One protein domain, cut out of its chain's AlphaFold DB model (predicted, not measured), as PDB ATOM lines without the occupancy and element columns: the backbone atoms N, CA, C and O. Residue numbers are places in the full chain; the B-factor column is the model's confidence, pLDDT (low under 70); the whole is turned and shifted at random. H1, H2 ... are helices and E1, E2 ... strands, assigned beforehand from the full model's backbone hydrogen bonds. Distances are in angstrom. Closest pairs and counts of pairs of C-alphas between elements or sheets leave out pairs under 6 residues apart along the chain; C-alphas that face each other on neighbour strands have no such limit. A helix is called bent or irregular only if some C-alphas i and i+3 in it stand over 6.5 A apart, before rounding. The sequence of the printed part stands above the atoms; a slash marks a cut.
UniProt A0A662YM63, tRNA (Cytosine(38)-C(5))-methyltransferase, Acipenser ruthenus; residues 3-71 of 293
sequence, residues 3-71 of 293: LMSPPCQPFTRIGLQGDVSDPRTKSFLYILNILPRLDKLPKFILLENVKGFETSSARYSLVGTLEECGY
ATOM      1  N   LEU A   3     301.573 273.343 167.060       87.06
ATOM      2  CA  LEU A   3     301.207 273.187 168.468       87.06
ATOM      3  C   LEU A   3     300.670 274.538 168.944       87.06
ATOM      4  O   LEU A   3     301.343 275.551 168.744       87.06
ATOM      5  N   MET A   4     299.474 274.578 169.524       87.00
ATOM      6  CA  MET A   4     298.874 275.838 169.972       87.00
ATOM      7  C   MET A   4     297.978 275.679 171.201       87.00
ATOM      8  O   MET A   4     297.221 274.722 171.305       87.00
ATOM      9  N   SER A   5     298.019 276.690 172.070       85.75
ATOM     10  CA  SER A   5     297.077 276.902 173.175       85.75
ATOM     11  C   SER A   5     296.474 278.305 173.026       85.75
ATOM     12  O   SER A   5     297.010 279.263 173.598       85.75
ATOM     13  N   PRO A   6     295.455 278.499 172.162       86.56
ATOM     14  CA  PRO A   6     294.840 279.812 171.975       86.56
ATOM     15  C   PRO A   6     294.221 280.331 173.290       86.56
ATOM     16  O   PRO A   6     293.902 279.540 174.176       86.56
ATOM     17  N   PRO A   7     294.035 281.657 173.452       82.69
ATOM     18  CA  PRO A   7     293.497 282.220 174.688       82.69
ATOM     19  C   PRO A   7     292.163 281.580 175.099       82.69
ATOM     20  O   PRO A   7     291.205 281.600 174.334       82.69
ATOM     21  N   CYS A   8     292.094 281.068 176.328       74.81
ATOM     22  CA  CYS A   8     290.947 280.299 176.818       74.81
ATOM     23  C   CYS A   8     289.832 281.139 177.466       74.81
ATOM     24  O   CYS A   8     288.690 280.703 177.579       74.81
ATOM     25  N   GLN A   9     290.154 282.368 177.876       72.25
ATOM     26  CA  GLN A   9     289.252 283.286 178.585       72.25
ATOM     27  C   GLN A   9     287.905 283.577 177.884       72.25
ATOM     28  O   GLN A   9     286.935 283.843 178.590       72.25
ATOM     29  N   PRO A  10     287.796 283.568 176.541       73.38
ATOM     30  CA  PRO A  10     286.508 283.713 175.856       73.38
ATOM     31  C   PRO A  10     285.546 282.537 176.072       73.38
ATOM     32  O   PRO A  10     284.347 282.706 175.861       73.38
ATOM     33  N   PHE A  11     286.061 281.372 176.486       70.19
ATOM     34  CA  PHE A  11     285.331 280.099 176.562       70.19
ATOM     35  C   PHE A  11     285.085 279.624 178.003       70.19
ATOM     36  O   PHE A  11     284.430 278.607 178.222       70.19
ATOM     37  N   THR A  12     285.613 280.334 179.006       62.50
ATOM     38  CA  THR A  12     285.439 279.964 180.414       62.50
ATOM     39  C   THR A  12     284.001 280.192 180.878       62.50
ATOM     40  O   THR A  12     283.385 281.207 180.556       62.50
ATOM     41  N   ARG A  13     283.484 279.298 181.737       59.34
ATOM     42  CA  ARG A  13     282.126 279.394 182.322       59.34
ATOM     43  C   ARG A  13     281.870 280.694 183.097       59.34
ATOM     44  O   ARG A  13     280.721 281.081 183.265       59.34
ATOM     45  N   ILE A  14     282.924 281.368 183.553       53.56
ATOM     46  CA  ILE A  14     282.870 282.630 184.299       53.56
ATOM     47  C   ILE A  14     283.353 283.763 183.380       53.56
ATOM     48  O   ILE A  14     284.405 283.634 182.755       53.56
ATOM     49  N   GLY A  15     282.615 284.879 183.319       59.28
ATOM     50  CA  GLY A  15     282.965 286.068 182.526       59.28
ATOM     51  C   GLY A  15     281.957 286.393 181.417       59.28
ATOM     52  O   GLY A  15     280.840 285.892 181.424       59.28
ATOM     53  N   LEU A  16     282.353 287.254 180.471       60.22
ATOM     54  CA  LEU A  16     281.482 287.766 179.397       60.22
ATOM     55  C   LEU A  16     281.135 286.737 178.307       60.22
ATOM     56  O   LEU A  16     280.270 287.028 177.490       60.22
ATOM     57  N   GLN A  17     281.816 285.581 178.273       63.59
ATOM     58  CA  GLN A  17     281.562 284.481 177.324       63.59
ATOM     59  C   GLN A  17     281.438 284.948 175.861       63.59
ATOM     60  O   GLN A  17     280.569 284.510 175.112       63.59
ATOM     61  N   GLY A  18     282.304 285.882 175.455       65.56
ATOM     62  CA  GLY A  18     282.218 286.523 174.141       65.56
ATOM     63  C   GLY A  18     282.548 285.601 172.963       65.56
ATOM     64  O   GLY A  18     282.259 285.978 171.829       65.56
ATOM     65  N   ASP A  19     283.141 284.424 173.213       80.12
ATOM     66  CA  ASP A  19     283.478 283.408 172.205       80.12
ATOM     67  C   ASP A  19     284.163 284.038 170.970       80.12
ATOM     68  O   ASP A  19     285.167 284.742 171.106       80.12
ATOM     69  N   VAL A  20     283.621 283.856 169.765       80.75
ATOM     70  CA  VAL A  20     284.143 284.422 168.509       80.75
ATOM     71  C   VAL A  20     284.051 285.950 168.422       80.75
ATOM     72  O   VAL A  20     284.790 286.562 167.652       80.75
ATOM     73  N   SER A  21     283.180 286.579 169.214       83.44
ATOM     74  CA  SER A  21     283.055 288.041 169.287       83.44
ATOM     75  C   SER A  21     284.118 288.668 170.193       83.44
ATOM     76  O   SER A  21     284.341 289.881 170.151       83.44
ATOM     77  N   ASP A  22     284.799 287.860 171.009       85.00
ATOM     78  CA  ASP A  22     285.859 288.328 171.887       85.00
ATOM     79  C   ASP A  22     287.127 288.680 171.084       85.00
ATOM     80  O   ASP A  22     287.629 287.854 170.311       85.00
ATOM     81  N   PRO A  23     287.720 289.876 171.275       86.44
ATOM     82  CA  PRO A  23     288.958 290.254 170.598       86.44
ATOM     83  C   PRO A  23     290.111 289.261 170.791       86.44
ATOM     84  O   PRO A  23     290.960 289.147 169.907       86.44
ATOM     85  N   ARG A  24     290.141 288.533 171.915       85.00
ATOM     86  CA  ARG A  24     291.180 287.543 172.235       85.00
ATOM     87  C   ARG A  24     291.106 286.301 171.342       85.00
ATOM     88  O   ARG A  24     292.125 285.644 171.156       85.00
ATOM     89  N   THR A  25     289.950 286.023 170.739       88.12
ATOM     90  CA  THR A  25     289.732 284.886 169.827       88.12
ATOM     91  C   THR A  25     290.188 285.192 168.395       88.12
ATOM     92  O   THR A  25     290.384 284.282 167.592       88.12
ATOM     93  N   LYS A  26     290.424 286.468 168.050       89.19
ATOM     94  CA  LYS A  26     290.744 286.890 166.673       89.19
ATOM     95  C   LYS A  26     291.990 286.227 166.095       89.19
ATOM     96  O   LYS A  26     291.990 285.872 164.921       89.19
ATOM     97  N   SER A  27     293.044 286.055 166.894       92.06
ATOM     98  CA  SER A  27     294.273 285.391 166.439       92.06
ATOM     99  C   SER A  27     294.026 283.925 166.084       92.06
ATOM    100  O   SER A  27     294.558 283.439 165.091       92.06
ATOM    101  N   PHE A  28     293.175 283.241 166.850       93.44
ATOM    102  CA  PHE A  28     292.784 281.865 166.576       93.44
ATOM    103  C   PHE A  28     291.962 281.758 165.286       93.44
ATOM    104  O   PHE A  28     292.319 280.987 164.400       93.44
ATOM    105  N   LEU A  29     290.938 282.601 165.117       92.62
ATOM    106  CA  LEU A  29     290.138 282.634 163.883       92.62
ATOM    107  C   LEU A  29     290.983 282.977 162.652       92.62
ATOM    108  O   LEU A  29     290.742 282.464 161.563       92.62
ATOM    109  N   TYR A  30     292.004 283.816 162.822       95.00
ATOM    110  CA  TYR A  30     292.938 284.133 161.751       95.00
ATOM    111  C   TYR A  30     293.760 282.913 161.309       95.00
ATOM    112  O   TYR A  30     293.941 282.718 160.109       95.00
ATOM    113  N   ILE A  31     294.198 282.060 162.246       94.56
ATOM    114  CA  ILE A  31     294.860 280.785 161.920       94.56
ATOM    115  C   ILE A  31     293.917 279.889 161.111       94.56
ATOM    116  O   ILE A  31     294.334 279.364 160.080       94.56
ATOM    117  N   LEU A  32     292.653 279.762 161.531       94.62
ATOM    118  CA  LEU A  32     291.652 278.969 160.806       94.62
ATOM    119  C   LEU A  32     291.439 279.486 159.379       94.62
ATOM    120  O   LEU A  32     291.416 278.708 158.440       94.62
ATOM    121  N   ASN A  33     291.392 280.805 159.194       95.62
ATOM    122  CA  ASN A  33     291.254 281.417 157.872       95.62
ATOM    123  C   ASN A  33     292.491 281.226 156.966       95.62
ATOM    124  O   ASN A  33     292.379 281.252 155.740       95.62
ATOM    125  N   ILE A  34     293.691 281.076 157.540       96.38
ATOM    126  CA  ILE A  34     294.917 280.825 156.766       96.38
ATOM    127  C   ILE A  34     295.044 279.355 156.383       96.38
ATOM    128  O   ILE A  34     295.553 279.069 155.301       96.38
ATOM    129  N   LEU A  35     294.627 278.432 157.252       94.25
ATOM    130  CA  LEU A  35     294.923 277.008 157.112       94.25
ATOM    131  C   LEU A  35     294.540 276.428 155.728       94.25
ATOM    132  O   LEU A  35     295.419 275.815 155.119       94.25
ATOM    133  N   PRO A  36     293.344 276.697 155.158       95.06
ATOM    134  CA  PRO A  36     292.965 276.218 153.821       95.06
ATOM    135  C   PRO A  36     293.765 276.837 152.667       95.06
ATOM    136  O   PRO A  36     293.723 276.348 151.542       95.06
ATOM    137  N   ARG A  37     294.469 277.945 152.919       96.00
ATOM    138  CA  ARG A  37     295.218 278.717 151.915       96.00
ATOM    139  C   ARG A  37     296.702 278.360 151.869       96.00
ATOM    140  O   ARG A  37     297.446 278.991 151.122       96.00
ATOM    141  N   LEU A  38     297.156 277.426 152.703       93.56
ATOM    142  CA  LEU A  38     298.550 277.001 152.718       93.56
ATOM    143  C   LEU A  38     298.831 276.060 151.545       93.56
ATOM    144  O   LEU A  38     298.195 275.018 151.427       93.56
ATOM    145  N   ASP A  39     299.873 276.359 150.766       93.44
ATOM    146  CA  ASP A  39     300.349 275.473 149.689       93.44
ATOM    147  C   ASP A  39     300.740 274.080 150.210       93.44
ATOM    148  O   ASP A  39     300.651 273.073 149.508       93.44
ATOM    149  N   LYS A  40     301.193 274.018 151.470       93.12
ATOM    150  CA  LYS A  40     301.549 272.783 152.163       93.12
ATOM    151  C   LYS A  40     300.898 272.733 153.536       93.12
ATOM    152  O   LYS A  40     301.348 273.394 154.475       93.12
ATOM    153  N   LEU A  41     299.885 271.882 153.657       92.62
ATOM    154  CA  LEU A  41     299.180 271.653 154.910       92.62
ATOM    155  C   LEU A  41     300.097 271.011 155.976       92.62
ATOM    156  O   LEU A  41     300.895 270.111 155.673       92.62
ATOM    157  N   PRO A  42     300.033 271.467 157.239       90.75
ATOM    158  CA  PRO A  42     300.780 270.858 158.331       90.75
ATOM    159  C   PRO A  42     300.247 269.457 158.649       90.75
ATOM    160  O   PRO A  42     299.148 269.310 159.147       90.75
ATOM    161  N   LYS A  43     301.086 268.426 158.500       88.12
ATOM    162  CA  LYS A  43     300.703 267.021 158.767       88.12
ATOM    163  C   LYS A  43     300.048 266.743 160.130       88.12
ATOM    164  O   LYS A  43     299.305 265.783 160.249       88.12
ATOM    165  N   PHE A  44     300.380 267.539 161.147       86.12
ATOM    166  CA  PHE A  44     299.894 267.364 162.513       86.12
ATOM    167  C   PHE A  44     299.529 268.714 163.110       86.12
ATOM    168  O   PHE A  44     300.313 269.670 162.997       86.12
ATOM    169  N   ILE A  45     298.383 268.751 163.779       86.81
ATOM    170  CA  ILE A  45     297.922 269.867 164.596       86.81
ATOM    171  C   ILE A  45     297.594 269.303 165.976       86.81
ATOM    172  O   ILE A  45     296.892 268.299 166.089       86.81
ATOM    173  N   LEU A  46     298.145 269.934 167.011       87.12
ATOM    174  CA  LEU A  46     297.770 269.696 168.396       87.12
ATOM    175  C   LEU A  46     297.303 271.019 168.987       87.12
ATOM    176  O   LEU A  46     298.044 272.007 168.994       87.12
ATOM    177  N   LEU A  47     296.059 271.021 169.449       88.38
ATOM    178  CA  LEU A  47     295.448 272.160 170.114       88.38
ATOM    179  C   LEU A  47     295.084 271.770 171.537       88.38
ATOM    180  O   LEU A  47     294.472 270.727 171.743       88.38
ATOM    181  N   GLU A  48     295.456 272.619 172.484       86.00
ATOM    182  CA  GLU A  48     295.061 272.525 173.884       86.00
ATOM    183  C   GLU A  48     294.143 273.706 174.224       86.00
ATOM    184  O   GLU A  48     294.379 274.837 173.788       86.00
ATOM    185  N   ASN A  49     293.054 273.444 174.945       84.44
ATOM    186  CA  ASN A  49     292.148 274.482 175.430       84.44
ATOM    187  C   ASN A  49     291.406 274.026 176.690       84.44
ATOM    188  O   ASN A  49     291.475 272.865 177.066       84.44
ATOM    189  N   VAL A  50     290.648 274.917 177.322       77.56
ATOM    190  CA  VAL A  50     289.936 274.630 178.574       77.56
ATOM    191  C   VAL A  50     288.590 273.942 178.359       77.56
ATOM    192  O   VAL A  50     287.928 274.139 177.337       77.56
ATOM    193  N   LYS A  51     288.118 273.228 179.388       76.31
ATOM    194  CA  LYS A  51     286.728 272.744 179.464       76.31
ATOM    195  C   LYS A  51     285.719 273.872 179.232       76.31
ATOM    196  O   LYS A  51     285.767 274.914 179.886       76.31
ATOM    197  N   GLY A  52     284.757 273.617 178.354       79.88
ATOM    198  CA  GLY A  52     283.813 274.581 177.799       79.88
ATOM    199  C   GLY A  52     284.097 274.874 176.324       79.88
ATOM    200  O   GLY A  52     283.154 275.114 175.563       79.88
ATOM    201  N   PHE A  53     285.360 274.787 175.885       84.38
ATOM    202  CA  PHE A  53     285.725 275.000 174.486       84.38
ATOM    203  C   PHE A  53     285.040 274.001 173.547       84.38
ATOM    204  O   PHE A  53     284.615 274.400 172.468       84.38
ATOM    205  N   GLU A  54     284.842 272.750 173.970       82.44
ATOM    206  CA  GLU A  54     284.180 271.691 173.194       82.44
ATOM    207  C   GLU A  54     282.747 272.042 172.765       82.44
ATOM    208  O   GLU A  54     282.228 271.481 171.805       82.44
ATOM    209  N   THR A  55     282.118 273.001 173.450       85.12
ATOM    210  CA  THR A  55     280.765 273.486 173.139       85.12
ATOM    211  C   THR A  55     280.740 274.855 172.449       85.12
ATOM    212  O   THR A  55     279.664 275.362 172.137       85.12
ATOM    213  N   SER A  56     281.907 275.462 172.200       87.31
ATOM    214  CA  SER A  56     282.031 276.831 171.681       87.31
ATOM    215  C   SER A  56     281.879 276.942 170.158       87.31
ATOM    216  O   SER A  56     282.193 276.022 169.397       87.31
ATOM    217  N   SER A  57     281.486 278.127 169.689       89.31
ATOM    218  CA  SER A  57     281.443 278.505 168.269       89.31
ATOM    219  C   SER A  57     282.828 278.470 167.625       89.31
ATOM    220  O   SER A  57     282.973 278.055 166.471       89.31
ATOM    221  N   ALA A  58     283.867 278.853 168.374       89.88
ATOM    222  CA  ALA A  58     285.251 278.734 167.931       89.88
ATOM    223  C   ALA A  58     285.650 277.272 167.653       89.88
ATOM    224  O   ALA A  58     286.315 277.005 166.650       89.88
ATOM    225  N   ARG A  59     285.196 276.314 168.473       91.44
ATOM    226  CA  ARG A  59     285.407 274.880 168.217       91.44
ATOM    227  C   ARG A  59     284.664 274.400 166.977       91.44
ATOM    228  O   ARG A  59     285.245 273.663 166.185       91.44
ATOM    229  N   TYR A  60     283.416 274.816 166.761       91.69
ATOM    230  CA  TYR A  60     282.701 274.454 165.528       91.69
ATOM    231  C   TYR A  60     283.411 274.990 164.278       91.69
ATOM    232  O   TYR A  60     283.541 274.268 163.292       91.69
ATOM    233  N   SER A  61     283.949 276.212 164.349       93.25
ATOM    234  CA  SER A  61     284.746 276.801 163.263       93.25
ATOM    235  C   SER A  61     286.031 276.006 163.000       93.25
ATOM    236  O   SER A  61     286.393 275.777 161.846       93.25
ATOM    237  N   LEU A  62     286.710 275.560 164.061       93.56
ATOM    238  CA  LEU A  62     287.906 274.722 163.968       93.56
ATOM    239  C   LEU A  62     287.608 273.400 163.264       93.56
ATOM    240  O   LEU A  62     288.288 273.070 162.299       93.56
ATOM    241  N   VAL A  63     286.592 272.673 163.730       92.56
ATOM    242  CA  VAL A  63     286.223 271.373 163.161       92.56
ATOM    243  C   VAL A  63     285.831 271.501 161.694       92.56
ATOM    244  O   VAL A  63     286.379 270.767 160.881       92.56
ATOM    245  N   GLY A  64     285.002 272.487 161.335       94.62
ATOM    246  CA  GLY A  64     284.657 272.727 159.931       94.62
ATOM    247  C   GLY A  64     285.891 272.999 159.063       94.62
ATOM    248  O   GLY A  64     286.063 272.381 158.019       94.62
ATOM    249  N   THR A  65     286.819 273.833 159.546       95.12
ATOM    250  CA  THR A  65     288.077 274.123 158.828       95.12
ATOM    251  C   THR A  65     288.942 272.868 158.658       95.12
ATOM    252  O   THR A  65     289.572 272.671 157.618       95.12
ATOM    253  N   LEU A  66     289.011 272.013 159.684       93.19
ATOM    254  CA  LEU A  66     289.771 270.766 159.622       93.19
ATOM    255  C   LEU A  66     289.169 269.784 158.614       93.19
ATOM    256  O   LEU A  66     289.912 269.222 157.810       93.19
ATOM    257  N   GLU A  67     287.847 269.614 158.629       92.69
ATOM    258  CA  GLU A  67     287.122 268.762 157.683       92.69
ATOM    259  C   GLU A  67     287.308 269.247 156.238       92.69
ATOM    260  O   GLU A  67     287.639 268.447 155.362       92.69
ATOM    261  N   GLU A  68     287.206 270.558 155.995       93.81
ATOM    262  CA  GLU A  68     287.470 271.177 154.686       93.81
ATOM    263  C   GLU A  68     288.901 270.925 154.191       93.81
ATOM    264  O   GLU A  68     289.131 270.705 153.002       93.81
ATOM    265  N   CYS A  69     289.873 270.921 155.105       93.19
ATOM    266  CA  CYS A  69     291.273 270.633 154.797       93.19
ATOM    267  C   CYS A  69     291.589 269.123 154.722       93.19
ATOM    268  O   CYS A  69     292.751 268.759 154.519       93.19
ATOM    269  N   GLY A  70     290.592 268.244 154.885       91.19
ATOM    270  CA  GLY A  70     290.743 266.789 154.783       91.19
ATOM    271  C   GLY A  70     291.414 266.128 155.988       91.19
ATOM    272  O   GLY A  70     291.942 265.024 155.871       91.19
ATOM    273  N   TYR A  71     291.426 266.789 157.141       89.31
ATOM    274  CA  TYR A  71     292.015 266.241 158.353       89.31
ATOM    275  C   TYR A  71     291.086 265.257 159.067       89.31
ATOM    276  O   TYR A  71     289.883 265.483 159.186       89.31
TER     277      TYR A  71
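AT A GLANCE: This is residues 3 to 71 of the 293 residues of the protein "tRNA (Cytosine(38)-C(5))-methyltransferase" of Acipenser ruthenus (UniProt A0A662YM63). Look for two helices, H1 and H2, packed side by side and running the same way, with a single strand, E1, running back the opposite way at a distance from both, so that the three make a triangle seen along their length. The first printed residues, 3 and 4, run beside E1, and the long unnamed stretch from residue 3 to 22 leads from there past one end of the helices, with a loop around Ile 14, to the beginning of H1. The printed part has 69 residues, with two named helices and one named strand in the order H1, E1, H2. It is mostly helix by its named elements, although these hold 33 residues, under half of the printed part. The whole is compact, with a radius of gyration of the C-alphas of 12.2 A, and only just elongated, spanning 39 by 19 by 18 A.

IN THESE COORDINATES: Find C-alpha 23 at (288.958, 290.254, 170.598); from there H1, residues 23 to 37, runs 22.8 A to C-alpha 37 at (295.218, 278.717, 151.915). H1 is irregular, but only just: C-alphas 24 and 27 are 6.9 A apart. H2, residues 57 to 68, is 16.6 A long and ends at C-alpha 68, at (287.470, 271.177, 154.686). Between them in the chain, E1, residues 44 to 49, covers 16.7 A.

HOW THE PARTS SIT: Start at Leu 32 of H1 and look to Thr 65 of H2: their C-alphas, the closest of the two helices, are 6.3 A apart. H1 and H2 touch, with 9 pairs of C-alphas within 8 A. They run the same way at a shallow tilt of 7 degrees. E1 is apart from H1, and also apart from H2. E1 pairs with no named strand, but residues 3 to 4 pair with its residues 46 to 47, parallel. In H2 every O i to N i+4 pair is within hydrogen-bond range; in H1, 7 of 11 are.

THE WHOLE: The two C-alphas farthest apart are those of Ile 14 and Asp 39, 39.4 A. The printed part has no cut, and the links H1 to E1 and E1 to H2 are short. The mean pLDDT of the printed part is 85.4; look at residues 12 to 18 for the values under 70.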